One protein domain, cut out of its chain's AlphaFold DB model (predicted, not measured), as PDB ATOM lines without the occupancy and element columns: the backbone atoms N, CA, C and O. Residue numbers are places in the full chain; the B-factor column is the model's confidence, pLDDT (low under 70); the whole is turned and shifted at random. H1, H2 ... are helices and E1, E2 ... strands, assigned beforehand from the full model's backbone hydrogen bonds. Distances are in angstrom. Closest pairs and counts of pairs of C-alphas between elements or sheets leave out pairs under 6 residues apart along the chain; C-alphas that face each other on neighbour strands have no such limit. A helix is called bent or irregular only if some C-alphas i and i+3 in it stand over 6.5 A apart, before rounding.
ATOM      1  N   GLN A   4     145.695 355.740 243.587       94.75
ATOM      2  CA  GLN A   4     145.263 356.820 242.697       94.75
ATOM      3  C   GLN A   4     146.145 356.889 241.442       94.75
ATOM      4  O   GLN A   4     145.632 356.916 240.325       94.75
ATOM      5  N   ASP A   5     147.467 356.813 241.619       95.75
ATOM      6  CA  ASP A   5     148.416 356.786 240.504       95.75
ATOM      7  C   ASP A   5     148.289 355.497 239.687       95.75
ATOM      8  O   ASP A   5     148.448 355.523 238.471       95.75
ATOM      9  N   TYR A   6     147.988 354.367 240.338       97.19
ATOM     10  CA  TYR A   6     147.738 353.094 239.665       97.19
ATOM     11  C   TYR A   6     146.512 353.170 238.750       97.19
ATOM     12  O   TYR A   6     146.588 352.729 237.608       97.19
ATOM     13  N   GLU A   7     145.394 353.737 239.212       96.50
ATOM     14  CA  GLU A   7     144.203 353.891 238.365       96.50
ATOM     15  C   GLU A   7     144.489 354.838 237.191       96.50
ATOM     16  O   GLU A   7     144.180 354.487 236.055       96.50
ATOM     17  N   LYS A   8     145.192 355.957 237.428       97.50
ATOM     18  CA  LYS A   8     145.644 356.850 236.351       97.50
ATOM     19  C   LYS A   8     146.556 356.131 235.357       97.50
ATOM     20  O   LYS A   8     146.397 356.298 234.153       97.50
ATOM     21  N   PHE A   9     147.490 355.312 235.839       98.06
ATOM     22  CA  PHE A   9     148.331 354.479 234.982       98.06
ATOM     23  C   PHE A   9     147.472 353.569 234.098       98.06
ATOM     24  O   PHE A   9     147.707 353.518 232.898       98.06
ATOM     25  N   LEU A  10     146.447 352.901 234.637       97.62
ATOM     26  CA  LEU A  10     145.576 352.038 233.827       97.62
ATOM     27  C   LEU A  10     144.815 352.785 232.726       97.62
ATOM     28  O   LEU A  10     144.497 352.170 231.710       97.62
ATOM     29  N   GLU A  11     144.515 354.068 232.922       98.12
ATOM     30  CA  GLU A  11     143.825 354.898 231.929       98.12
ATOM     31  C   GLU A  11     144.719 355.232 230.730       98.12
ATOM     32  O   GLU A  11     144.235 355.213 229.602       98.12
ATOM     33  N   ILE A  12     146.008 355.500 230.962       98.12
ATOM     34  CA  ILE A  12     146.922 356.010 229.922       98.12
ATOM     35  C   ILE A  12     147.917 354.967 229.398       98.12
ATOM     36  O   ILE A  12     148.427 355.096 228.290       98.12
ATOM     37  N   ALA A  13     148.221 353.922 230.175       97.94
ATOM     38  CA  ALA A  13     149.400 353.087 229.935       97.94
ATOM     39  C   ALA A  13     149.375 352.371 228.587       97.94
ATOM     40  O   ALA A  13     150.417 352.252 227.958       97.94
ATOM     41  N   GLN A  14     148.220 351.870 228.141       98.19
ATOM     42  CA  GLN A  14     148.176 351.136 226.875       98.19
ATOM     43  C   GLN A  14     148.441 352.057 225.677       98.19
ATOM     44  O   GLN A  14     149.092 351.628 224.727       98.19
ATOM     45  N   GLU A  15     147.952 353.296 225.728       98.19
ATOM     46  CA  GLU A  15     148.176 354.297 224.683       98.19
ATOM     47  C   GLU A  15     149.641 354.746 224.670       98.19
ATOM     48  O   GLU A  15     150.296 354.673 223.635       98.19
ATOM     49  N   GLU A  16     150.182 355.106 225.836       98.19
ATOM     50  CA  GLU A  16     151.560 355.597 225.984       98.19
ATOM     51  C   GLU A  16     152.623 354.525 225.682       98.19
ATOM     52  O   GLU A  16     153.697 354.830 225.166       98.19
ATOM     53  N   LEU A  17     152.348 353.252 225.996       97.94
ATOM     54  CA  LEU A  17     153.273 352.144 225.719       97.94
ATOM     55  C   LEU A  17     153.180 351.637 224.271       97.94
ATOM     56  O   LEU A  17     154.136 351.040 223.769       97.94
ATOM     57  N   GLY A  18     152.047 351.854 223.600       97.88
ATOM     58  CA  GLY A  18     151.789 351.394 222.237       97.88
ATOM     59  C   GLY A  18     151.704 349.869 222.077       97.88
ATOM     60  O   GLY A  18     151.692 349.097 223.038       97.88
ATOM     61  N   ASP A  19     151.667 349.420 220.819       96.50
ATOM     62  CA  ASP A  19     151.382 348.021 220.451       96.50
ATOM     63  C   ASP A  19     152.525 347.038 220.749       96.50
ATOM     64  O   ASP A  19     152.355 345.822 220.647       96.50
ATOM     65  N   GLY A  20     153.702 347.536 221.138       96.94
ATOM     66  CA  GLY A  20     154.805 346.693 221.608       96.94
ATOM     67  C   GLY A  20     154.516 346.024 222.956       96.94
ATOM     68  O   GLY A  20     155.197 345.062 223.325       96.94
ATOM     69  N   TYR A  21     153.500 346.502 223.679       98.00
ATOM     70  CA  TYR A  21     153.141 346.015 225.001       98.00
ATOM     71  C   TYR A  21     151.640 345.751 225.135       98.00
ATOM     72  O   TYR A  21     150.803 346.361 224.474       98.00
ATOM     73  N   PHE A  22     151.297 344.852 226.053       97.88
ATOM     74  CA  PHE A  22     149.931 344.568 226.463       97.88
ATOM     75  C   PHE A  22     149.762 344.847 227.957       97.88
ATOM     76  O   PHE A  22     150.364 344.175 228.804       97.88
ATOM     77  N   VAL A  23     148.914 345.821 228.289       98.38
ATOM     78  CA  VAL A  23     148.512 346.118 229.669       98.38
ATOM     79  C   VAL A  23     147.455 345.097 230.096       98.38
ATOM     80  O   VAL A  23     146.247 345.253 229.889       98.38
ATOM     81  N   GLN A  24     147.925 344.001 230.688       97.94
ATOM     82  CA  GLN A  24     147.093 342.909 231.170       97.94
ATOM     83  C   GLN A  24     146.443 343.282 232.504       97.94
ATOM     84  O   GLN A  24     147.103 343.404 233.534       97.94
ATOM     85  N   THR A  25     145.120 343.375 232.489       96.94
ATOM     86  CA  THR A  25     144.238 343.470 233.655       96.94
ATOM     87  C   THR A  25     143.147 342.416 233.512       96.94
ATOM     88  O   THR A  25     142.994 341.825 232.448       96.94
ATOM     89  N   ARG A  26     142.302 342.223 234.527       93.62
ATOM     90  CA  ARG A  26     141.109 341.373 234.364       93.62
ATOM     91  C   ARG A  26     140.079 341.945 233.384       93.62
ATOM     92  O   ARG A  26     139.292 341.191 232.831       93.62
ATOM     93  N   LYS A  27     140.096 343.260 233.130       94.50
ATOM     94  CA  LYS A  27     139.220 343.888 232.127       94.50
ATOM     95  C   LYS A  27     139.692 343.578 230.703       94.50
ATOM     96  O   LYS A  27     138.870 343.301 229.839       94.50
ATOM     97  N   THR A  28     141.004 343.608 230.468       96.12
ATOM     98  CA  THR A  28     141.611 343.346 229.149       96.12
ATOM     99  C   THR A  28     141.884 341.860 228.898       96.12
ATOM    100  O   THR A  28     141.961 341.435 227.748       96.12
ATOM    101  N   ASP A  29     141.998 341.059 229.959       96.00
ATOM    102  CA  ASP A  29     142.244 339.617 229.927       96.00
ATOM    103  C   ASP A  29     141.543 338.913 231.117       96.00
ATOM    104  O   ASP A  29     142.149 338.691 232.170       96.00
ATOM    105  N   PRO A  30     140.250 338.555 230.987       93.12
ATOM    106  CA  PRO A  30     139.426 338.058 232.101       93.12
ATOM    107  C   PRO A  30     139.924 336.778 232.784       93.12
ATOM    108  O   PRO A  30     139.606 336.509 233.947       93.12
ATOM    109  N   ASN A  31     140.731 335.979 232.083       92.38
ATOM    110  CA  ASN A  31     141.309 334.755 232.634       92.38
ATOM    111  C   ASN A  31     142.568 335.018 233.470       92.38
ATOM    112  O   ASN A  31     143.008 334.114 234.189       92.38
ATOM    113  N   ALA A  32     143.140 336.224 233.402       94.12
ATOM    114  CA  ALA A  32     144.297 336.590 234.198       94.12
ATOM    115  C   ALA A  32     143.956 336.485 235.703       94.12
ATOM    116  O   ALA A  32     142.997 337.098 236.190       94.12
ATOM    117  N   PRO A  33     144.727 335.712 236.488       92.81
ATOM    118  CA  PRO A  33     144.393 335.414 237.881       92.81
ATOM    119  C   PRO A  33     144.757 336.540 238.865       92.81
ATOM    120  O   PRO A  33     144.714 336.326 240.078       92.81
ATOM    121  N   PHE A  34     145.146 337.720 238.379       93.19
ATOM    122  CA  PHE A  34     145.763 338.785 239.172       93.19
ATOM    123  C   PHE A  34     144.767 339.900 239.504       93.19
ATOM    124  O   PHE A  34     143.922 340.252 238.690       93.19
ATOM    125  N   SER A  35     144.860 340.467 240.710       92.56
ATOM    126  CA  SER A  35     144.111 341.673 241.114       92.56
ATOM    127  C   SER A  35     144.888 342.970 240.836       92.56
ATOM    128  O   SER A  35     144.512 344.036 241.317       92.56
ATOM    129  N   PHE A  36     146.000 342.859 240.115       95.94
ATOM    130  CA  PHE A  36     146.921 343.925 239.747       95.94
ATOM    131  C   PHE A  36     147.273 343.779 238.261       95.94
ATOM    132  O   PHE A  36     147.017 342.726 237.665       95.94
ATOM    133  N   ALA A  37     147.832 344.827 237.665       97.44
ATOM    134  CA  ALA A  37     148.163 344.842 236.252       97.44
ATOM    135  C   ALA A  37     149.556 344.277 235.981       97.44
ATOM    136  O   ALA A  37     150.474 344.408 236.790       97.44
ATOM    137  N   LYS A  38     149.722 343.690 234.800       97.69
ATOM    138  CA  LYS A  38     151.032 343.341 234.251       97.69
ATOM    139  C   LYS A  38     151.213 344.061 232.929       97.69
ATOM    140  O   LYS A  38     150.325 343.998 232.083       97.69
ATOM    141  N   VAL A  39     152.358 344.698 232.729       98.38
ATOM    142  CA  VAL A  39     152.778 345.141 231.396       98.38
ATOM    143  C   VAL A  39     153.549 343.994 230.778       98.38
ATOM    144  O   VAL A  39     154.581 343.595 231.314       98.38
ATOM    145  N   ARG A  40     153.034 343.430 229.687       97.56
ATOM    146  CA  ARG A  40     153.665 342.316 228.973       97.56
ATOM    147  C   ARG A  40     154.259 342.806 227.667       97.56
ATOM    148  O   ARG A  40     153.624 343.596 226.984       97.56
ATOM    149  N   LYS A  41     155.457 342.345 227.320       97.56
ATOM    150  CA  LYS A  41     156.088 342.636 226.031       97.56
ATOM    151  C   LYS A  41     155.541 341.678 224.971       97.56
ATOM    152  O   LYS A  41     155.758 340.469 225.080       97.56
ATOM    153  N   ASN A  42     154.877 342.221 223.954       96.44
ATOM    154  CA  ASN A  42     154.392 341.441 222.816       96.44
ATOM    155  C   ASN A  42     155.581 340.882 222.015       96.44
ATOM    156  O   ASN A  42     156.692 341.425 222.053       96.44
ATOM    157  N   GLY A  43     155.373 339.771 221.310       95.81
ATOM    158  CA  GLY A  43     156.446 339.081 220.591       95.81
ATOM    159  C   GLY A  43     157.425 338.347 221.514       95.81
ATOM    160  O   GLY A  43     158.558 338.092 221.115       95.81
ATOM    161  N   THR A  44     157.040 338.049 222.760       96.62
ATOM    162  CA  THR A  44     157.859 337.274 223.705       96.62
ATOM    163  C   THR A  44     157.030 336.201 224.394       96.62
ATOM    164  O   THR A  44     155.810 336.298 224.483       96.62
ATOM    165  N   THR A  45     157.696 335.191 224.947       95.81
ATOM    166  CA  THR A  45     157.063 334.105 225.693       95.81
ATOM    167  C   THR A  45     157.637 334.037 227.097       95.81
ATOM    168  O   THR A  45     158.850 333.998 227.290       95.81
ATOM    169  N   PHE A  46     156.755 333.985 228.091       95.44
ATOM    170  CA  PHE A  46     157.111 333.628 229.459       95.44
ATOM    171  C   PHE A  46     155.910 332.953 230.115       95.44
ATOM    172  O   PHE A  46     154.942 333.620 230.498       95.44
ATOM    173  N   ILE A  47     155.962 331.625 230.215       93.69
ATOM    174  CA  ILE A  47     154.855 330.813 230.728       93.69
ATOM    175  C   ILE A  47     155.259 330.223 232.072       93.69
ATOM    176  O   ILE A  47     156.128 329.362 232.148       93.69
ATOM    177  N   GLU A  48     154.605 330.649 233.149       92.44
ATOM    178  CA  GLU A  48     154.826 330.088 234.485       92.44
ATOM    179  C   GLU A  48     154.167 328.707 234.620       92.44
ATOM    180  O   GLU A  48     153.007 328.530 234.225       92.44
ATOM    181  N   TRP A  49     154.855 327.743 235.254       91.38
ATOM    182  CA  TRP A  49     154.368 326.363 235.407       91.38
ATOM    183  C   TRP A  49     152.905 326.298 235.850       91.38
ATOM    184  O   TRP A  49     152.080 325.688 235.178       91.38
ATOM    185  N   ASN A  50     152.532 326.966 236.941       91.56
ATOM    186  CA  ASN A  50     151.176 326.869 237.487       91.56
ATOM    187  C   ASN A  50     150.094 327.581 236.658       91.56
ATOM    188  O   ASN A  50     148.911 327.427 236.955       91.56
ATOM    189  N   LYS A  51     150.478 328.341 235.629       92.56
ATOM    190  CA  LYS A  51     149.573 329.138 234.789       92.56
ATOM    191  C   LYS A  51     149.563 328.686 233.326       92.56
ATOM    192  O   LYS A  51     148.755 329.194 232.559       92.56
ATOM    193  N   ARG A  52     150.368 327.681 232.959       92.06
ATOM    194  CA  ARG A  52     150.479 327.121 231.595       92.06
ATOM    195  C   ARG A  52     149.158 326.671 230.960       92.06
ATOM    196  O   ARG A  52     149.030 326.651 229.750       92.06
ATOM    197  N   ASN A  53     148.165 326.325 231.781       90.81
ATOM    198  CA  ASN A  53     146.846 325.874 231.326       90.81
ATOM    199  C   ASN A  53     145.782 326.989 231.327       90.81
ATOM    200  O   ASN A  53     144.600 326.713 231.111       90.81
ATOM    201  N   ILE A  54     146.165 328.228 231.646       92.00
ATOM    202  CA  ILE A  54     145.267 329.381 231.676       92.00
ATOM    203  C   ILE A  54     145.365 330.085 230.323       92.00
ATOM    204  O   ILE A  54     146.447 330.508 229.917       92.00
ATOM    205  N   LYS A  55     144.218 330.220 229.648       92.56
ATOM    206  CA  LYS A  55     144.083 330.964 228.390       92.56
ATOM    207  C   LYS A  55     144.110 332.469 228.660       92.56
ATOM    208  O   LYS A  55     143.062 333.103 228.724       92.56
ATOM    209  N   MET A  56     145.303 332.993 228.886       93.88
ATOM    210  CA  MET A  56     145.598 334.412 229.073       93.88
ATOM    211  C   MET A  56     146.790 334.778 228.187       93.88
ATOM    212  O   MET A  56     147.503 333.892 227.715       93.88
ATOM    213  N   HIS A  57     147.036 336.063 227.973       94.44
ATOM    214  CA  HIS A  57     148.251 336.510 227.306       94.44
ATOM    215  C   HIS A  57     149.475 336.199 228.185       94.44
ATOM    216  O   HIS A  57     149.539 336.581 229.361       94.44
ATOM    217  N   HIS A  58     150.433 335.476 227.610       94.69
ATOM    218  CA  HIS A  58     151.732 335.168 228.208       94.69
ATOM    219  C   HIS A  58     152.815 335.974 227.492       94.69
ATOM    220  O   HIS A  58     152.612 336.417 226.372       94.69
ATOM    221  N   GLY A  59     153.949 336.183 228.155       95.31
ATOM    222  CA  GLY A  59     155.023 337.048 227.659       95.31
ATOM    223  C   GLY A  59     155.831 337.622 228.811       95.31
ATOM    224  O   GLY A  59     155.345 337.623 229.947       95.31
ATOM    225  N   ILE A  60     157.052 338.079 228.538       96.50
ATOM    226  CA  ILE A  60     157.918 338.730 229.532       96.50
ATOM    227  C   ILE A  60     157.185 339.943 230.097       96.50
ATOM    228  O   ILE A  60     156.515 340.656 229.352       96.50
ATOM    229  N   TYR A  61     157.269 340.156 231.409       96.75
ATOM    230  CA  TYR A  61     156.395 341.106 232.081       96.75
ATOM    231  C   TYR A  61     157.070 341.917 233.181       96.75
ATOM    232  O   TYR A  61     158.051 341.484 233.784       96.75
ATOM    233  N   ILE A  62     156.454 343.061 233.474       96.69
ATOM    234  CA  ILE A  62     156.657 343.857 234.684       96.69
ATOM    235  C   ILE A  62     155.336 343.891 235.454       96.69
ATOM    236  O   ILE A  62     154.271 344.134 234.876       96.69
ATOM    237  N   ASP A  63     155.412 343.656 236.761       96.31
ATOM    238  CA  ASP A  63     154.256 343.697 237.654       96.31
ATOM    239  C   ASP A  63     154.030 345.115 238.162       96.31
ATOM    240  O   ASP A  63     154.933 345.744 238.715       96.31
ATOM    241  N   ILE A  64     152.807 345.613 237.998       97.31
ATOM    242  CA  ILE A  64     152.415 346.947 238.439       97.31
ATOM    243  C   ILE A  64     151.516 346.792 239.660       97.31
ATOM    244  O   ILE A  64     150.325 346.494 239.554       97.31
ATOM    245  N   PHE A  65     152.106 346.962 240.841       95.62
ATOM    246  CA  PHE A  65     151.407 346.774 242.106       95.62
ATOM    247  C   PHE A  65     150.761 348.072 242.610       95.62
ATOM    248  O   PHE A  65     151.459 349.088 242.753       95.62
ATOM    249  N   PRO A  66     149.460 348.051 242.949       96.06
ATOM    250  CA  PRO A  66     148.856 349.111 243.735       96.06
ATOM    251  C   PRO A  66     149.259 348.976 245.210       96.06
ATOM    252  O   PRO A  66     149.279 347.875 245.765       96.06
ATOM    253  N   TYR A  67     149.558 350.112 245.829       96.06
ATOM    254  CA  TYR A  67     149.676 350.273 247.271       96.06
ATOM    255  C   TYR A  67     148.381 350.895 247.779       96.06
ATOM    256  O   TYR A  67     148.089 352.058 247.487       96.06
ATOM    257  N   ASP A  68     147.618 350.086 248.505       96.75
ATOM    258  CA  ASP A  68     146.320 350.415 249.078       96.75
ATOM    259  C   ASP A  68     146.490 350.883 250.526       96.75
ATOM    260  O   ASP A  68     147.269 350.295 251.286       96.75
ATOM    261  N   GLY A  69     145.780 351.948 250.902       96.75
ATOM    262  CA  GLY A  69     145.831 352.508 252.246       96.75
ATOM    263  C   GLY A  69     145.291 351.530 253.286       96.75
ATOM    264  O   GLY A  69     144.499 350.635 252.984       96.75
ATOM    265  N   LEU A  70     145.708 351.705 254.534       96.62
ATOM    266  CA  LEU A  70     145.242 350.904 255.660       96.62
ATOM    267  C   LEU A  70     144.628 351.792 256.747       96.62
ATOM    268  O   LEU A  70     145.089 352.916 256.960       96.62
ATOM    269  N   PRO A  71     143.595 351.306 257.457       95.25
ATOM    270  CA  PRO A  71     143.044 352.025 258.594       95.25
ATOM    271  C   PRO A  71     143.953 351.888 259.818       95.25
ATOM    272  O   PRO A  71     144.660 350.896 259.963       95.25
ATOM    273  N   ASN A  72     143.862 352.843 260.746       91.50
ATOM    274  CA  ASN A  72     144.512 352.723 262.055       91.50
ATOM    275  C   ASN A  72     143.773 351.728 262.965       91.50
ATOM    276  O   ASN A  72     144.393 350.943 263.676       91.50
ATOM    277  N   GLU A  73     142.439 351.735 262.920       93.56
ATOM    278  CA  GLU A  73     141.586 350.827 263.689       93.56
ATOM    279  C   GLU A  73     141.083 349.676 262.812       93.56
ATOM    280  O   GLU A  73     140.693 349.877 261.661       93.56
ATOM    281  N   GLY A  74     141.079 348.452 263.348       94.75
ATOM    282  CA  GLY A  74     140.655 347.267 262.592       94.75
ATOM    283  C   GLY A  74     141.615 346.869 261.461       94.75
ATOM    284  O   GLY A  74     141.208 346.160 260.540       94.75
ATOM    285  N   LEU A  75     142.878 347.311 261.525       94.25
ATOM    286  CA  LEU A  75     143.916 347.042 260.524       94.25
ATOM    287  C   LEU A  75     144.040 345.544 260.210       94.25
ATOM    288  O   LEU A  75     143.976 345.144 259.047       94.25
ATOM    289  N   ASP A  76     144.163 344.712 261.244       94.88
ATOM    290  CA  ASP A  76     144.335 343.262 261.103       94.88
ATOM    291  C   ASP A  76     143.132 342.601 260.433       94.88
ATOM    292  O   ASP A  76     143.289 341.829 259.489       94.88
ATOM    293  N   GLU A  77     141.923 342.945 260.884       96.44
ATOM    294  CA  GLU A  77     140.681 342.413 260.324       96.44
ATOM    295  C   GLU A  77     140.545 342.782 258.844       96.44
ATOM    296  O   GLU A  77     140.179 341.941 258.013       96.44
ATOM    297  N   HIS A  78     140.868 344.032 258.503       96.69
ATOM    298  CA  HIS A  78     140.814 344.506 257.131       96.69
ATOM    299  C   HIS A  78     141.812 343.764 256.235       96.69
ATOM    300  O   HIS A  78     141.418 343.239 255.189       96.69
ATOM    301  N   ILE A  79     143.071 343.637 256.669       95.81
ATOM    302  CA  ILE A  79     144.096 342.897 255.926       95.81
ATOM    303  C   ILE A  79     143.690 341.433 255.755       95.81
ATOM    304  O   ILE A  79     143.716 340.916 254.637       95.81
ATOM    305  N   ASP A  80     143.257 340.765 256.822       95.31
ATOM    306  CA  ASP A  80     142.852 339.360 256.765       95.31
ATOM    307  C   ASP A  80     141.684 339.140 255.804       95.31
ATOM    308  O   ASP A  80     141.645 338.141 255.076       95.31
ATOM    309  N   LYS A  81     140.727 340.070 255.775       96.31
ATOM    310  CA  LYS A  81     139.610 340.045 254.831       96.31
ATOM    311  C   LYS A  81     140.103 340.167 253.388       96.31
ATOM    312  O   LYS A  81     139.716 339.342 252.556       96.31
ATOM    313  N   CYS A  82     140.982 341.122 253.097       96.44
ATOM    314  CA  CYS A  82     141.559 341.308 251.765       96.44
ATOM    315  C   CYS A  82     142.409 340.102 251.330       96.44
ATOM    316  O   CYS A  82     142.221 339.585 250.229       96.44
ATOM    317  N   LEU A  83     143.248 339.549 252.212       95.12
ATOM    318  CA  LEU A  83     144.045 338.352 251.921       95.12
ATOM    319  C   LEU A  83     143.174 337.103 251.708       95.12
ATOM    320  O   LEU A  83     143.512 336.245 250.887       95.12
ATOM    321  N   LYS A  84     142.038 336.975 252.407       95.00
ATOM    322  CA  LYS A  84     141.052 335.906 252.150       95.00
ATOM    323  C   LYS A  84     140.427 336.050 250.763       95.00
ATOM    324  O   LYS A  84     140.295 335.038 250.071       95.00
ATOM    325  N   LEU A  85     140.085 337.270 250.344       95.62
ATOM    326  CA  LEU A  85     139.582 337.544 248.994       95.62
ATOM    327  C   LEU A  85     140.642 337.239 247.926       95.62
ATOM    328  O   LEU A  85     140.335 336.522 246.971       95.62
ATOM    329  N   ASN A  86     141.894 337.663 248.134       93.94
ATOM    330  CA  ASN A  86     143.016 337.334 247.253       93.94
ATOM    331  C   ASN A  86     143.158 335.812 247.094       93.94
ATOM    332  O   ASN A  86     143.112 335.269 245.991       93.94
ATOM    333  N   LYS A  87     143.226 335.079 248.217       92.62
ATOM    334  CA  LYS A  87     143.314 333.607 248.230       92.62
ATOM    335  C   LYS A  87     142.125 332.948 247.528       92.62
ATOM    336  O   LYS A  87     142.307 331.921 246.871       92.62
ATOM    337  N   PHE A  88     140.920 333.502 247.669       94.62
ATOM    338  CA  PHE A  88     139.729 333.015 246.975       94.62
ATOM    339  C   PHE A  88     139.864 333.186 245.456       94.62
ATOM    340  O   PHE A  88     139.650 332.219 244.723       94.62
ATOM    341  N   GLN A  89     140.290 334.364 244.985       93.81
ATOM    342  CA  GLN A  89     140.564 334.611 243.567       93.81
ATOM    343  C   GLN A  89     141.629 333.650 243.030       93.81
ATOM    344  O   GLN A  89     141.382 332.946 242.053       93.81
ATOM    345  N   PHE A  90     142.772 333.530 243.707       92.06
ATOM    346  CA  PHE A  90     143.843 332.620 243.296       92.06
ATOM    347  C   PHE A  90     143.347 331.177 243.132       92.06
ATOM    348  O   PHE A  90     143.607 330.557 242.104       92.06
ATOM    349  N   LYS A  91     142.574 330.650 244.090       92.62
ATOM    350  CA  LYS A  91     142.007 329.289 244.009       92.62
ATOM    351  C   LYS A  91     140.954 329.132 242.910       92.62
ATOM    352  O   LYS A  91     140.801 328.037 242.370       92.62
ATOM    353  N   LYS A  92     140.224 330.201 242.583       93.81
ATOM    354  CA  LYS A  92     139.222 330.207 241.511       93.81
ATOM    355  C   LYS A  92     139.864 330.118 240.121       93.81
ATOM    356  O   LYS A  92     139.282 329.481 239.249       93.81
ATOM    357  N   TYR A  93     141.046 330.708 239.919       92.81
ATOM    358  CA  TYR A  93     141.701 330.754 238.601       92.81
ATOM    359  C   TYR A  93     142.875 329.781 238.440       92.81
ATOM    360  O   TYR A  93     143.108 329.298 237.333       92.81
ATOM    361  N   ILE A  94     143.583 329.444 239.521       93.00
ATOM    362  CA  ILE A  94     144.812 328.643 239.481       93.00
ATOM    363  C   ILE A  94     144.627 327.326 240.263       93.00
ATOM    364  O   ILE A  94     144.825 327.288 241.480       93.00
ATOM    365  N   PRO A  95     144.275 326.213 239.592       90.12
ATOM    366  CA  PRO A  95     144.166 324.900 240.239       90.12
ATOM    367  C   PRO A  95     145.532 324.236 240.503       90.12
ATOM    368  O   PRO A  95     145.658 323.375 241.385       90.12
ATOM    369  N   ASP A  96     146.553 324.621 239.736       89.69
ATOM    370  CA  ASP A  96     147.894 324.046 239.798       89.69
ATOM    371  C   ASP A  96     148.765 324.745 240.852       89.69
ATOM    372  O   ASP A  96     148.654 325.942 241.112       89.69
ATOM    373  N   ARG A  97     149.671 323.990 241.480       87.19
ATOM    374  CA  ARG A  97     150.658 324.553 242.414       87.19
ATOM    375  C   ARG A  97     151.882 325.042 241.648       87.19
ATOM    376  O   ARG A  97     152.201 324.511 240.594       87.19
ATOM    377  N   VAL A  98     152.620 325.978 242.248       83.56
ATOM    378  CA  VAL A  98     153.966 326.377 241.789       83.56
ATOM    379  C   VAL A  98     154.943 325.186 241.834       83.56
ATOM    380  O   VAL A  98     155.876 325.100 241.043       83.56
ATOM    381  N   GLY A  99     154.722 324.234 242.750       79.31
ATOM    382  CA  GLY A  99     155.404 322.934 242.796       79.31
ATOM    383  C   GLY A  99     155.100 322.050 241.589       79.31
ATOM    384  O   GLY A  99     153.927 321.829 241.285       79.31
ATOM    385  N   VAL A 100     156.148 321.501 240.965       74.38
ATOM    386  CA  VAL A 100     156.016 320.448 239.946       74.38
ATOM    387  C   VAL A 100     155.353 319.212 240.585       74.38
ATOM    388  O   VAL A 100     155.600 318.934 241.765       74.38
ATOM    389  N   PRO A 101     154.468 318.501 239.861       80.19
ATOM    390  CA  PRO A 101     153.797 317.311 240.349       80.19
ATOM    391  C   PRO A 101     154.735 316.250 240.915       80.19
ATOM    392  O   PRO A 101     155.835 316.045 240.417       80.19
ATOM    393  N   GLN A 102     154.251 315.555 241.942       83.31
ATOM    394  CA  GLN A 102     154.929 314.415 242.550       83.31
ATOM    395  C   GLN A 102     154.087 313.151 242.340       83.31
ATOM    396  O   GLN A 102     152.857 313.209 242.361       83.31
ATOM    397  N   GLU A 103     154.732 311.995 242.189       82.75
ATOM    398  CA  GLU A 103     154.044 310.727 241.882       82.75
ATOM    399  C   GLU A 103     153.254 310.118 243.057       82.75
ATOM    400  O   GLU A 103     152.457 309.194 242.875       82.75
ATOM    401  N   GLY A 104     153.425 310.641 244.274       92.00
ATOM    402  CA  GLY A 104     152.816 310.084 245.481       92.00
ATOM    403  C   GLY A 104     151.283 310.161 245.510       92.00
ATOM    404  O   GLY A 104     150.677 311.158 245.111       92.00
ATOM    405  N   LEU A 105     150.636 309.144 246.093       92.19
ATOM    406  CA  LEU A 105     149.173 309.080 246.242       92.19
ATOM    407  C   LEU A 105     148.591 310.328 246.934       92.19
ATOM    408  O   LEU A 105     147.593 310.882 246.475       92.19
ATOM    409  N   LYS A 106     149.256 310.826 247.987       90.25
ATOM    410  CA  LYS A 106     148.874 312.072 248.678       90.25
ATOM    411  C   LYS A 106     148.824 313.269 247.721       90.25
ATOM    412  O   LYS A 106     147.916 314.094 247.814       90.25
ATOM    413  N   TRP A 107     149.773 313.357 246.786       90.19
ATOM    414  CA  TRP A 107     149.794 314.419 245.785       90.19
ATOM    415  C   TRP A 107     148.635 314.283 244.800       90.19
ATOM    416  O   TRP A 107     147.942 315.271 244.554       90.19
ATOM    417  N   LYS A 108     148.386 313.069 244.290       92.06
ATOM    418  CA  LYS A 108     147.292 312.778 243.346       92.06
ATOM    419  C   LYS A 108     145.923 313.107 243.951       92.06
ATOM    420  O   LYS A 108     145.146 313.834 243.332       92.06
ATOM    421  N   ILE A 109     145.671 312.690 245.196       94.31
ATOM    422  CA  ILE A 109     144.449 313.042 245.943       94.31
ATOM    423  C   ILE A 109     144.338 314.561 246.118       94.31
ATOM    424  O   ILE A 109     143.297 315.150 245.830       94.31
ATOM    425  N   GLY A 110     145.419 315.224 246.539       93.19
ATOM    426  CA  GLY A 110     145.428 316.677 246.697       93.19
ATOM    427  C   GLY A 110     145.194 317.429 245.381       93.19
ATOM    428  O   GLY A 110     144.540 318.470 245.381       93.19
ATOM    429  N   ALA A 111     145.717 316.926 244.260       91.69
ATOM    430  CA  ALA A 111     145.494 317.491 242.931       91.69
ATOM    431  C   ALA A 111     144.028 317.365 242.507       91.69
ATOM    432  O   ALA A 111     143.438 318.356 242.073       91.69
ATOM    433  N   LEU A 112     143.418 316.195 242.723       94.19
ATOM    434  CA  LEU A 112     141.992 315.989 242.486       94.19
ATOM    435  C   LEU A 112     141.139 316.942 243.337       94.19
ATOM    436  O   LEU A 112     140.267 317.621 242.803       94.19
ATOM    437  N   ALA A 113     141.435 317.068 244.635       94.56
ATOM    438  CA  ALA A 113     140.723 317.978 245.535       94.56
ATOM    439  C   ALA A 113     140.795 319.446 245.082       94.56
ATOM    440  O   ALA A 113     139.774 320.135 245.058       94.56
ATOM    441  N   ARG A 114     141.974 319.925 244.656       94.38
ATOM    442  CA  ARG A 114     142.131 321.282 244.096       94.38
ATOM    443  C   ARG A 114     141.347 321.465 242.802       94.38
ATOM    444  O   ARG A 114     140.743 322.513 242.604       94.38
ATOM    445  N   ARG A 115     141.323 320.449 241.938       94.12
ATOM    446  CA  ARG A 115     140.576 320.484 240.677       94.12
ATOM    447  C   ARG A 115     139.066 320.526 240.917       94.12
ATOM    448  O   ARG A 115     138.384 321.321 240.279       94.12
ATOM    449  N   MET A 116     138.558 319.748 241.874       95.50
ATOM    450  CA  MET A 116     137.158 319.828 242.311       95.50
ATOM    451  C   MET A 116     136.835 321.211 242.885       95.50
ATOM    452  O   MET A 116     135.870 321.835 242.452       95.50
ATOM    453  N   GLN A 117     137.674 321.734 243.789       95.44
ATOM    454  CA  GLN A 117     137.521 323.090 244.328       95.44
ATOM    455  C   GLN A 117     137.480 324.142 243.215       95.44
ATOM    456  O   GLN A 117     136.606 325.000 243.235       95.44
ATOM    457  N   TYR A 118     138.378 324.067 242.235       94.56
ATOM    458  CA  TYR A 118     138.409 324.980 241.094       94.56
ATOM    459  C   TYR A 118     137.080 324.998 240.327       94.56
ATOM    460  O   TYR A 118     136.521 326.069 240.094       94.56
ATOM    461  N   TYR A 119     136.531 323.827 239.988       95.25
ATOM    462  CA  TYR A 119     135.246 323.753 239.285       95.25
ATOM    463  C   TYR A 119     134.071 324.240 240.143       95.25
ATOM    464  O   TYR A 119     133.196 324.928 239.623       95.25
ATOM    465  N   LEU A 120     134.076 323.973 241.453       95.81
ATOM    466  CA  LEU A 120     133.065 324.507 242.372       95.81
ATOM    467  C   LEU A 120     133.141 326.037 242.474       95.81
ATOM    468  O   LEU A 120     132.124 326.719 242.392       95.81
ATOM    469  N   LEU A 121     134.347 326.598 242.599       95.50
ATOM    470  CA  LEU A 121     134.554 328.046 242.692       95.50
ATOM    471  C   LEU A 121     134.238 328.775 241.380       95.50
ATOM    472  O   LEU A 121     133.938 329.970 241.408       95.50
ATOM    473  N   LYS A 122     134.253 328.089 240.230       92.12
ATOM    474  CA  LYS A 122     133.781 328.669 238.964       92.12
ATOM    475  C   LYS A 122     132.303 329.053 238.993       92.12
ATOM    476  O   LYS A 122     131.957 330.023 238.331       92.12
ATOM    477  N   LEU A 123     131.483 328.386 239.808       94.44
ATOM    478  CA  LEU A 123     130.060 328.711 239.968       94.44
ATOM    479  C   LEU A 123     129.826 330.051 240.682       94.44
ATOM    480  O   LEU A 123     128.759 330.641 240.546       94.44
ATOM    481  N   TYR A 124     130.810 330.548 241.441       95.44
ATOM    482  CA  TYR A 124     130.716 331.858 242.083       95.44
ATOM    483  C   TYR A 124     130.805 332.976 241.027       95.44
ATOM    484  O   TYR A 124     131.814 333.014 240.321       95.44
ATOM    485  N   PRO A 125     129.838 333.902 240.908       94.94
ATOM    486  CA  PRO A 125     129.868 334.927 239.863       94.94
ATOM    487  C   PRO A 125     131.129 335.799 239.915       94.94
ATOM    488  O   PRO A 125     131.531 336.258 240.986       94.94
ATOM    489  N   GLU A 126     131.747 336.033 238.756       91.94
ATOM    490  CA  GLU A 126     132.999 336.797 238.656       91.94
ATOM    491  C   GLU A 126     132.804 338.250 239.093       91.94
ATOM    492  O   GLU A 126     133.537 338.723 239.957       91.94
ATOM    493  N   SER A 127     131.737 338.898 238.618       93.69
ATOM    494  CA  SER A 127     131.388 340.278 238.974       93.69
ATOM    495  C   SER A 127     131.199 340.491 240.479       93.69
ATOM    496  O   SER A 127     131.573 341.534 241.011       93.69
ATOM    497  N   LEU A 128     130.669 339.493 241.200       96.06
ATOM    498  CA  LEU A 128     130.521 339.570 242.656       96.06
ATOM    499  C   LEU A 128     131.866 339.486 243.378       96.06
ATOM    500  O   LEU A 128     132.044 340.135 244.408       96.06
ATOM    501  N   LEU A 129     132.795 338.665 242.884       95.44
ATOM    502  CA  LEU A 129     134.126 338.547 243.477       95.44
ATOM    503  C   LEU A 129     134.948 339.804 243.201       95.44
ATOM    504  O   LEU A 129     135.508 340.374 244.135       95.44
ATOM    505  N   GLU A 130     134.978 340.244 241.945       94.06
ATOM    506  CA  GLU A 130     135.693 341.446 241.520       94.06
ATOM    507  C   GLU A 130     135.171 342.684 242.239       94.06
ATOM    508  O   GLU A 130     135.962 343.406 242.836       94.06
ATOM    509  N   GLY A 131     133.847 342.870 242.304       96.00
ATOM    510  CA  GLY A 131     133.252 343.998 243.019       96.00
ATOM    511  C   GLY A 131     133.565 343.995 244.520       96.00
ATOM    512  O   GLY A 131     133.756 345.056 245.111       96.00
ATOM    513  N   LYS A 132     133.677 342.818 245.155       97.31
ATOM    514  CA  LYS A 132     134.126 342.716 246.557       97.31
ATOM    515  C   LYS A 132     135.599 343.077 246.715       97.31
ATOM    516  O   LYS A 132     135.930 343.790 247.655       97.31
ATOM    517  N   ILE A 133     136.462 342.572 245.836       96.25
ATOM    518  CA  ILE A 133     137.898 342.873 245.867       96.25
ATOM    519  C   ILE A 133     138.117 344.364 245.654       96.25
ATOM    520  O   ILE A 133     138.759 344.995 246.482       96.25
ATOM    521  N   GLU A 134     137.523 344.937 244.609       95.06
ATOM    522  CA  GLU A 134     137.645 346.356 244.294       95.06
ATOM    523  C   GLU A 134     137.168 347.229 245.455       95.06
ATOM    524  O   GLU A 134     137.898 348.116 245.895       95.06
ATOM    525  N   LYS A 135     135.986 346.931 246.008       97.00
ATOM    526  CA  LYS A 135     135.435 347.666 247.149       97.00
ATOM    527  C   LYS A 135     136.358 347.637 248.365       97.00
ATOM    528  O   LYS A 135     136.520 348.662 249.017       97.00
ATOM    529  N   GLU A 136     136.884 346.468 248.730       97.25
ATOM    530  CA  GLU A 136     137.702 346.349 249.939       97.25
ATOM    531  C   GLU A 136     139.115 346.894 249.723       97.25
ATOM    532  O   GLU A 136     139.614 347.592 250.595       97.25
ATOM    533  N   TYR A 137     139.735 346.653 248.568       96.31
ATOM    534  CA  TYR A 137     141.096 347.125 248.296       96.31
ATOM    535  C   TYR A 137     141.142 348.651 248.188       96.31
ATOM    536  O   TYR A 137     142.053 349.275 248.713       96.31
ATOM    537  N   LYS A 138     140.121 349.268 247.577       95.69
ATOM    538  CA  LYS A 138     140.016 350.730 247.438       95.69
ATOM    539  C   LYS A 138     139.367 351.412 248.649       95.69
ATOM    540  O   LYS A 138     139.048 352.595 248.581       95.69
ATOM    541  N   ARG A 139     139.113 350.682 249.741       96.38
ATOM    542  CA  ARG A 139     138.332 351.197 250.877       96.38
ATOM    543  C   ARG A 139     139.018 352.357 251.594       96.38
ATOM    544  O   ARG A 139     138.324 353.227 252.117       96.38
ATOM    545  N   TYR A 140     140.346 352.340 251.644       95.38
ATOM    546  CA  TYR A 140     141.141 353.343 252.332       95.38
ATOM    547  C   TYR A 140     142.140 353.971 251.373       95.38
ATOM    548  O   TYR A 140     142.794 353.298 250.578       95.38
ATOM    549  N   GLU A 141     142.238 355.288 251.468       91.62
ATOM    550  CA  GLU A 141     143.110 356.077 250.624       91.62
ATOM    551  C   GLU A 141     144.570 355.985 251.088       91.62
ATOM    552  O   GLU A 141     144.864 356.065 252.284       91.62
ATOM    553  N   THR A 142     145.496 355.853 250.138       90.12
ATOM    554  CA  THR A 142     146.932 355.955 250.419       90.12
ATOM    555  C   THR A 142     147.302 357.422 250.568       90.12
ATOM    556  O   THR A 142     147.300 358.171 249.592       90.12
ATOM    557  N   LYS A 143     147.622 357.830 251.797       86.00
ATOM    558  CA  LYS A 143     147.991 359.209 252.126       86.00
ATOM    559  C   LYS A 143     149.486 359.447 251.929       86.00
ATOM    560  O   LYS A 143     150.290 359.217 252.833       86.00
ATOM    561  N   THR A 144     149.873 359.865 250.730       82.62
ATOM    562  CA  THR A 144     151.267 360.209 250.431       82.62
ATOM    563  C   THR A 144     151.667 361.484 251.182       82.62
ATOM    564  O   THR A 144     150.917 362.453 251.225       82.62
ATOM    565  N   GLY A 145     152.840 361.483 251.822       79.12
ATOM    566  CA  GLY A 145     153.329 362.638 252.591       79.12
ATOM    567  C   GLY A 145     152.726 362.813 253.993       79.12
ATOM    568  O   GLY A 145     153.139 363.719 254.712       79.12
ATOM    569  N   GLU A 146     151.811 361.937 254.417       83.62
ATOM    570  CA  GLU A 146     151.312 361.868 255.796       83.62
ATOM    571  C   GLU A 146     151.746 360.563 256.472       83.62
ATOM    572  O   GLU A 146     152.011 359.549 255.817       83.62
ATOM    573  N   GLN A 147     151.764 360.566 257.808       86.94
ATOM    574  CA  GLN A 147     151.910 359.334 258.575       86.94
ATOM    575  C   GLN A 147     150.720 358.407 258.314       86.94
ATOM    576  O   GLN A 147     149.557 358.815 258.338       86.94
ATOM    577  N   GLY A 148     151.021 357.139 258.079       92.88
ATOM    578  CA  GLY A 148     150.029 356.119 257.796       92.88
ATOM    579  C   GLY A 148     150.687 354.854 257.284       92.88
ATOM    580  O   GLY A 148     151.914 354.769 257.179       92.88
ATOM    581  N   PHE A 149     149.848 353.880 256.956       95.56
ATOM    582  CA  PHE A 149     150.283 352.594 256.447       95.56
ATOM    583  C   PHE A 149     149.589 352.269 255.131       95.56
ATOM    584  O   PHE A 149     148.435 352.641 254.905       95.56
ATOM    585  N   CYS A 150     150.280 351.511 254.296       96.62
ATOM    586  CA  CYS A 150     149.721 350.905 253.101       96.62
ATOM    587  C   CYS A 150     150.255 349.482 252.913       96.62
ATOM    588  O   CYS A 150     151.169 349.027 253.605       96.62
ATOM    589  N   THR A 151     149.654 348.742 251.992       96.31
ATOM    590  CA  THR A 151     150.069 347.382 251.634       96.31
ATOM    591  C   THR A 151     149.763 347.096 250.170       96.31
ATOM    592  O   THR A 151     149.013 347.824 249.526       96.31
ATOM    593  N   CYS A 152     150.329 346.016 249.639       95.12
ATOM    594  CA  CYS A 152     149.842 345.408 248.411       95.12
ATOM    595  C   CYS A 152     149.170 344.075 248.750       95.12
ATOM    596  O   CYS A 152     149.837 343.077 249.023       95.12
ATOM    597  N   PHE A 153     147.840 344.025 248.678       94.50
ATOM    598  CA  PHE A 153     147.075 342.809 248.985       94.50
ATOM    599  C   PHE A 153     147.318 341.646 248.007       94.50
ATOM    600  O   PHE A 153     146.849 340.529 248.237       94.50
ATOM    601  N   SER A 154     148.027 341.900 246.906       87.81
ATOM    602  CA  SER A 154     148.432 340.886 245.933       87.81
ATOM    603  C   SER A 154     149.670 340.096 246.353       87.81
ATOM    604  O   SER A 154     149.922 339.043 245.762       87.81
ATOM    605  N   PHE A 155     150.413 340.550 247.365       84.94
ATOM    606  CA  PHE A 155     151.510 339.775 247.933       84.94
ATOM    607  C   PHE A 155     150.992 338.522 248.644       84.94
ATOM    608  O   PHE A 155     149.867 338.471 249.152       84.94
ATOM    609  N   VAL A 156     151.806 337.464 248.620       74.25
ATOM    610  CA  VAL A 156     151.495 336.220 249.339       74.25
ATOM    611  C   VAL A 156     151.619 336.449 250.841       74.25
ATOM    612  O   VAL A 156     150.778 335.970 251.609       74.25
ATOM    613  N   ASP A 157     152.640 337.210 251.224       83.25
ATOM    614  CA  ASP A 157     152.952 337.530 252.602       83.25
ATOM    615  C   ASP A 157     152.222 338.784 253.069       83.25
ATOM    616  O   ASP A 157     151.910 339.703 252.306       83.25
ATOM    617  N   ARG A 158     151.939 338.804 254.369       92.06
ATOM    618  CA  ARG A 158     151.327 339.946 255.032       92.06
ATOM    619  C   ARG A 158     152.408 340.993 255.293       92.06
ATOM    620  O   ARG A 158     153.112 340.902 256.293       92.06
ATOM    621  N   ILE A 159     152.512 341.980 254.406       93.12
ATOM    622  CA  ILE A 159     153.502 343.061 254.505       93.12
ATOM    623  C   ILE A 159     152.783 344.395 254.683       93.12
ATOM    624  O   ILE A 159     151.828 344.687 253.965       93.12
ATOM    625  N   ILE A 160     153.223 345.195 255.648       95.56
ATOM    626  CA  ILE A 160     152.685 346.527 255.931       95.56
ATOM    627  C   ILE A 160     153.827 347.522 255.766       95.56
ATOM    628  O   ILE A 160     154.884 347.351 256.371       95.56
ATOM    629  N   PHE A 161     153.604 348.561 254.972       95.75
ATOM    630  CA  PHE A 161     154.574 349.616 254.728       95.75
ATOM    631  C   PHE A 161     154.138 350.892 255.447       95.75
ATOM    632  O   PHE A 161     153.023 351.363 255.202       95.75
ATOM    633  N   PRO A 162     154.990 351.496 256.289       95.69
ATOM    634  CA  PRO A 162     154.843 352.902 256.643       95.69
ATOM    635  C   PRO A 162     154.893 353.753 255.369       95.69
ATOM    636  O   PRO A 162     155.742 353.523 254.509       95.69
ATOM    637  N   ASN A 163     154.022 354.749 255.227       95.56
ATOM    638  CA  ASN A 163     153.972 355.560 254.004       95.56
ATOM    639  C   ASN A 163     155.314 356.255 253.707       95.56
ATOM    640  O   ASN A 163     155.734 356.302 252.555       95.56
ATOM    641  N   GLU A 164     156.016 356.715 254.744       95.56
ATOM    642  CA  GLU A 164     157.342 357.349 254.649       95.56
ATOM    643  C   GLU A 164     158.461 356.424 254.146       95.56
ATOM    644  O   GLU A 164     159.514 356.904 253.739       95.56
ATOM    645  N   LEU A 165     158.259 355.102 254.173       96.31
ATOM    646  CA  LEU A 165     159.198 354.132 253.607       96.31
ATOM    647  C   LEU A 165     159.166 354.179 252.074       96.31
ATOM    648  O   LEU A 165     160.184 353.985 251.410       96.31
ATOM    649  N   LEU A 166     157.983 354.442 251.510       96.00
ATOM    650  CA  LEU A 166     157.719 354.399 250.075       96.00
ATOM    651  C   LEU A 166     157.682 355.789 249.430       96.00
ATOM    652  O   LEU A 166     158.091 355.913 248.276       96.00
ATOM    653  N   PHE A 167     157.205 356.817 250.143       95.19
ATOM    654  CA  PHE A 167     156.850 358.118 249.567       95.19
ATOM    655  C   PHE A 167     157.474 359.321 250.303       95.19
ATOM    656  O   PHE A 167     157.536 359.304 251.533       95.19
ATOM    657  N   PRO A 168     157.822 360.407 249.579       94.38
ATOM    658  CA  PRO A 168     157.918 360.481 248.117       94.38
ATOM    659  C   PRO A 168     159.098 359.636 247.599       94.38
ATOM    660  O   PRO A 168     160.109 359.529 248.288       94.38
ATOM    661  N   PRO A 169     158.990 359.020 246.410       95.56
ATOM    662  CA  PRO A 169     160.060 358.177 245.892       95.56
ATOM    663  C   PRO A 169     161.331 358.988 245.610       95.56
ATOM    664  O   PRO A 169     161.268 360.169 245.262       95.56
ATOM    665  N   GLN A 170     162.482 358.329 245.708       95.94
ATOM    666  CA  GLN A 170     163.781 358.892 245.339       95.94
ATOM    667  C   GLN A 170     164.215 358.397 243.957       95.94
ATOM    668  O   GLN A 170     163.756 357.349 243.502       95.94
ATOM    669  N   LYS A 171     165.110 359.128 243.290       97.81
ATOM    670  CA  LYS A 171     165.745 358.658 242.054       97.81
ATOM    671  C   LYS A 171     166.976 357.811 242.365       97.81
ATOM    672  O   LYS A 171     167.750 358.161 243.251       97.81
ATOM    673  N   ILE A 172     167.173 356.748 241.595       97.25
ATOM    674  CA  ILE A 172     168.383 355.924 241.600       97.25
ATOM    675  C   ILE A 172     168.890 355.720 240.174       97.25
ATOM    676  O   ILE A 172     168.102 355.734 239.230       97.25
ATOM    677  N   ALA A 173     170.194 355.489 240.035       97.62
ATOM    678  CA  ALA A 173     170.786 355.038 238.785       97.62
ATOM    679  C   ALA A 173     170.758 353.505 238.717       97.62
ATOM    680  O   ALA A 173     171.187 352.832 239.657       97.62
ATOM    681  N   PHE A 174     170.287 352.954 237.605       95.38
ATOM    682  CA  PHE A 174     170.319 351.522 237.326       95.38
ATOM    683  C   PHE A 174     170.588 351.308 235.837       95.38
ATOM    684  O   PHE A 174     169.890 351.874 235.001       95.38
ATOM    685  N   GLU A 175     171.622 350.528 235.505       95.81
ATOM    686  CA  GLU A 175     172.028 350.248 234.112       95.81
ATOM    687  C   GLU A 175     172.219 351.518 233.248       95.81
ATOM    688  O   GLU A 175     171.964 351.521 232.049       95.81
ATOM    689  N   GLY A 176     172.679 352.616 233.862       96.31
ATOM    690  CA  GLY A 176     172.937 353.893 233.181       96.31
ATOM    691  C   GLY A 176     171.733 354.833 233.056       96.31
ATOM    692  O   GLY A 176     171.918 355.970 232.633       96.31
ATOM    693  N   GLU A 177     170.543 354.405 233.481       97.38
ATOM    694  CA  GLU A 177     169.307 355.193 233.425       97.38
ATOM    695  C   GLU A 177     168.803 355.564 234.830       97.38
ATOM    696  O   GLU A 177     169.137 354.914 235.827       97.38
ATOM    697  N   GLU A 178     167.989 356.620 234.924       97.75
ATOM    698  CA  GLU A 178     167.370 357.044 236.185       97.75
ATOM    699  C   GLU A 178     165.978 356.427 236.378       97.75
ATOM    700  O   GLU A 178     165.085 356.592 235.545       97.75
ATOM    701  N   PHE A 179     165.750 355.811 237.537       96.19
ATOM    702  CA  PHE A 179     164.450 355.257 237.925       96.19
ATOM    703  C   PHE A 179     164.006 355.750 239.296       96.19
ATOM    704  O   PHE A 179     164.821 356.097 240.149       96.19
ATOM    705  N   TYR A 180     162.694 355.737 239.530       96.38
ATOM    706  CA  TYR A 180     162.136 355.975 240.857       96.38
ATOM    707  C   TYR A 180     162.161 354.703 241.706       96.38
ATOM    708  O   TYR A 180     161.734 353.636 241.267       96.38
ATOM    709  N   ALA A 181     162.594 354.852 242.953       96.56
ATOM    710  CA  ALA A 181     162.638 353.819 243.975       96.56
ATOM    711  C   ALA A 181     161.997 354.327 245.285       96.56
ATOM    712  O   ALA A 181     161.776 355.533 245.431       96.56
ATOM    713  N   PRO A 182     161.674 353.439 246.244       96.62
ATOM    714  CA  PRO A 182     161.130 353.834 247.544       96.62
ATOM    715  C   PRO A 182     161.933 354.937 248.248       96.62
ATOM    716  O   PRO A 182     163.162 354.975 248.163       96.62
ATOM    717  N   ALA A 183     161.233 355.812 248.976       96.62
ATOM    718  CA  ALA A 183     161.807 356.940 249.718       96.62
ATOM    719  C   ALA A 183     162.981 356.546 250.629       96.62
ATOM    720  O   ALA A 183     163.976 357.263 250.705       96.62
ATOM    721  N   LYS A 184     162.889 355.381 251.280       96.94
ATOM    722  CA  LYS A 184     163.944 354.814 252.129       96.94
ATOM    723  C   LYS A 184     164.353 353.443 251.588       96.94
ATOM    724  O   LYS A 184     163.916 352.406 252.078       96.94
ATOM    725  N   LEU A 185     165.148 353.446 250.514       96.31
ATOM    726  CA  LEU A 185     165.459 352.248 249.727       96.31
ATOM    727  C   LEU A 185     166.064 351.109 250.557       96.31
ATOM    728  O   LEU A 185     165.591 349.981 250.462       96.31
ATOM    729  N   GLU A 186     167.080 351.389 251.373       96.56
ATOM    730  CA  GLU A 186     167.747 350.356 252.173       96.56
ATOM    731  C   GLU A 186     166.787 349.721 253.187       96.56
ATOM    732  O   GLU A 186     166.689 348.499 253.249       96.56
ATOM    733  N   GLU A 187     166.005 350.536 253.906       97.12
ATOM    734  CA  GLU A 187     164.978 350.059 254.841       97.12
ATOM    735  C   GLU A 187     163.909 349.218 254.130       97.12
ATOM    736  O   GLU A 187     163.478 348.190 254.652       97.12
ATOM    737  N   TYR A 188     163.499 349.622 252.924       96.38
ATOM    738  CA  TYR A 188     162.546 348.866 252.114       96.38
ATOM    739  C   TYR A 188     163.114 347.501 251.715       96.38
ATOM    740  O   TYR A 188     162.434 346.484 251.854       96.38
ATOM    741  N   LEU A 189     164.361 347.460 251.241       95.88
ATOM    742  CA  LEU A 189     165.020 346.214 250.852       95.88
ATOM    743  C   LEU A 189     165.222 345.295 252.060       95.88
ATOM    744  O   LEU A 189     164.956 344.098 251.953       95.88
ATOM    745  N   THR A 190     165.598 345.841 253.217       95.75
ATOM    746  CA  THR A 190     165.703 345.076 254.465       95.75
ATOM    747  C   THR A 190     164.350 344.537 254.925       95.75
ATOM    748  O   THR A 190     164.269 343.372 255.312       95.75
ATOM    749  N   LEU A 191     163.273 345.324 254.835       94.62
ATOM    750  CA  LEU A 191     161.920 344.863 255.165       94.62
ATOM    751  C   LEU A 191     161.470 343.710 254.255       94.62
ATOM    752  O   LEU A 191     160.847 342.761 254.727       94.62
ATOM    753  N   MET A 192     161.765 343.801 252.957       92.44
ATOM    754  CA  MET A 192     161.303 342.832 251.959       92.44
ATOM    755  C   MET A 192     162.144 341.554 251.916       92.44
ATOM    756  O   MET A 192     161.598 340.479 251.670       92.44
ATOM    757  N   TYR A 193     163.457 341.665 252.117       91.38
ATOM    758  CA  TYR A 193     164.407 340.592 251.810       91.38
ATOM    759  C   TYR A 193     165.371 340.256 252.958       91.38
ATOM    760  O   TYR A 193     166.119 339.288 252.846       91.38
ATOM    761  N   GLY A 194     165.363 341.004 254.066       92.81
ATOM    762  CA  GLY A 194     166.322 340.824 255.157       92.81
ATOM    763  C   GLY A 194     167.723 341.304 254.769       92.81
ATOM    764  O   GLY A 194     167.895 342.453 254.360       92.81
ATOM    765  N   ASP A 195     168.734 340.440 254.898       94.00
ATOM    766  CA  ASP A 195     170.087 340.736 254.407       94.00
ATOM    767  C   ASP A 195     170.151 340.584 252.880       94.00
ATOM    768  O   ASP A 195     170.595 339.575 252.333       94.00
ATOM    769  N   TYR A 196     169.662 341.606 252.180       93.19
ATOM    770  CA  TYR A 196     169.525 341.606 250.724       93.19
ATOM    771  C   TYR A 196     170.864 341.640 249.966       93.19
ATOM    772  O   TYR A 196     170.873 341.445 248.751       93.19
ATOM    773  N   ASN A 197     171.990 341.871 250.655       93.62
ATOM    774  CA  ASN A 197     173.328 341.788 250.062       93.62
ATOM    775  C   ASN A 197     173.863 340.349 250.031       93.62
ATOM    776  O   ASN A 197     174.856 340.070 249.352       93.62
ATOM    777  N   GLN A 198     173.203 339.423 250.731       94.75
ATOM    778  CA  GLN A 198     173.535 338.012 250.717       94.75
ATOM    779  C   GLN A 198     172.519 337.238 249.875       94.75
ATOM    780  O   GLN A 198     171.318 337.237 250.131       94.75
ATOM    781  N   LEU A 199     173.009 336.516 248.863       91.81
ATOM    782  CA  LEU A 199     172.151 335.591 248.126       91.81
ATOM    783  C   LEU A 199     171.638 334.490 249.069       91.81
ATOM    784  O   LEU A 199     172.440 333.934 249.828       91.81
ATOM    785  N   PRO A 200     170.361 334.083 248.956       90.62
ATOM    786  CA  PRO A 200     169.863 332.941 249.711       90.62
ATOM    787  C   PRO A 200     170.618 331.653 249.319       90.62
ATOM    788  O   PRO A 200     171.249 331.600 248.246       90.62
ATOM    789  N   PRO A 201     170.566 330.598 250.152       93.56
ATOM    790  CA  PRO A 201     171.069 329.269 249.801       93.56
ATOM    791  C   PRO A 201     170.536 328.798 248.440       93.56
ATOM    792  O   PRO A 201     169.449 329.193 248.021       93.56
ATOM    793  N   VAL A 202     171.303 327.987 247.706       91.69
ATOM    794  CA  VAL A 202     170.964 327.599 246.318       91.69
ATOM    795  C   VAL A 202     169.607 326.893 246.244       91.69
ATOM    796  O   VAL A 202     168.829 327.129 245.324       91.69
ATOM    797  N   GLU A 203     169.314 326.074 247.240       89.81
ATOM    798  CA  GLU A 203     168.067 325.351 247.456       89.81
ATOM    799  C   GLU A 203     166.847 326.266 247.661       89.81
ATOM    800  O   GLU A 203     165.735 325.893 247.278       89.81
ATOM    801  N   ASP A 204     167.068 327.478 248.173       86.62
ATOM    802  CA  ASP A 204     166.037 328.486 248.438       86.62
ATOM    803  C   ASP A 204     165.903 329.505 247.294       86.62
ATOM    804  O   ASP A 204     164.989 330.333 247.292       86.62
ATOM    805  N   VAL A 211     158.052 327.342 232.306       91.88
ATOM    806  CA  VAL A 211     158.113 326.127 231.479       91.88
ATOM    807  C   VAL A 211     158.622 326.420 230.083       91.88
ATOM    808  O   VAL A 211     159.161 325.535 229.432       91.88
ATOM    809  N   GLU A 212     158.450 327.662 229.643       92.31
ATOM    810  CA  GLU A 212     158.796 328.111 228.311       92.31
ATOM    811  C   GLU A 212     159.130 329.599 228.364       92.31
ATOM    812  O   GLU A 212     158.419 330.385 229.009       92.31
ATOM    813  N   VAL A 213     160.245 329.964 227.730       94.81
ATOM    814  CA  VAL A 213     160.749 331.334 227.658       94.81
ATOM    815  C   VAL A 213     161.264 331.589 226.251       94.81
ATOM    816  O   VAL A 213     162.079 330.825 225.743       94.81
ATOM    817  N   SER A 214     160.836 332.697 225.660       95.44
ATOM    818  CA  SER A 214     161.429 333.245 224.448       95.44
ATOM    819  C   SER A 214     161.464 334.762 224.546       95.44
ATOM    820  O   SER A 214     160.487 335.396 224.939       95.44
ATOM    821  N   VAL A 215     162.602 335.354 224.193       95.50
ATOM    822  CA  VAL A 215     162.785 336.813 224.184       95.50
ATOM    823  C   VAL A 215     162.494 337.429 222.808       95.50
ATOM    824  O   VAL A 215     162.515 338.657 222.682       95.50
TER     825      VAL A 215
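This is residues 4 to 204 and 211 to 215 of the 222 residues of an uncharacterized protein of Mogibacterium pumilum (UniProt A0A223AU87). A small antiparallel sheet, E1 E2 E4, has H1 over one face; away from this sheet H2 and H4 lie side by side, and H3 meets the end of H2 to make a corner. The hairpin E6 E7 and the touching helices H5 and H6 form another part, while E3 and E8 make a separate two-stranded sheet. The 206 printed residues hold six named helices and eight named strands, in the order H1 E1 E2 E3 E4 H2 H3 H4 E5 H5 E6 E7 H6 E8, of mixed class. The whole is compact, with a radius of gyration of the C-alphas of 18.8 A, and spans 51 by 44 by 41 A.

The sheet has E1, residues 21 to 24, E2, 37 to 41, and E4, 61 to 64. H1, residues 4 to 17, begins at C-alpha 4 (145.263, 356.820, 242.697) and is 19.3 A long; it is irregular, with C-alphas 11 and 14 7.7 A apart. E3 is residues 45 to 48. H2, 75 to 93, measures 27.4 A, H3, 105 to 122, 26.0 A, and H4, 126 to 137, 16.3 A. E5 is 149 to 151, H5 163 to 166, E6 170 to 174, E7 177 to 181 and H6 185 to 193. E8, 211 to 214, ends at C-alpha 214 (161.429, 333.245, 224.448).

E2 is the inner strand, antiparallel to E1, with N 22 and O 40 2.8 A apart, and to E4, with N 39 and O 62 2.9 A apart. E1 and E2 form a hairpin. H1 is on this sheet at a height of 9.3 A, two layers, a helix on one face of a sheet; its closest C-alphas to E1 are Gln 14 and Val 23, 5.8 A. H2 and H4 touch at Leu 85 and Ile 133, their closest C-alphas, 6.4 A, at a shallow tilt of 27 degrees, opposite ways. H2, with residues 91 to 93 alone, touches H3, about perpendicular at 81 degrees; the closest C-alphas, Lys 92 and Leu 121, are 5.3 A apart. E5 pairs with no named strand, but its residues 150 to 151 pair with residues 68 to 69, antiparallel. H5 and H6 touch, the closest C-alphas being Leu 165 and Tyr 188, 6.4 A. E6 and E7 form an antiparallel hairpin, N 172 to O 179 2.8 A. E3 and E8 are antiparallel, N 45 to O 214 2.8 A. In H2, H3, H4 and H6 every O i to N i+4 pair is within hydrogen-bond range; in H1 8 of 10 are, and H5 is too short for one.

The C-alphas farthest apart are those of Leu 105 and Gly 145, 54.1 A. Residues 205 to 210 are not printed, with 18.9 A between C-alphas 204 and 211. Residues 103 to 110, of which 105 to 110 belong to H3, and 198 to 204 stand free. The links E1 to E2, E3 to E4, H2 to H3, H4 to E5 and E5 to H5 are long. The mean pLDDT of the printed part is 94.0, and no printed residue is under 70.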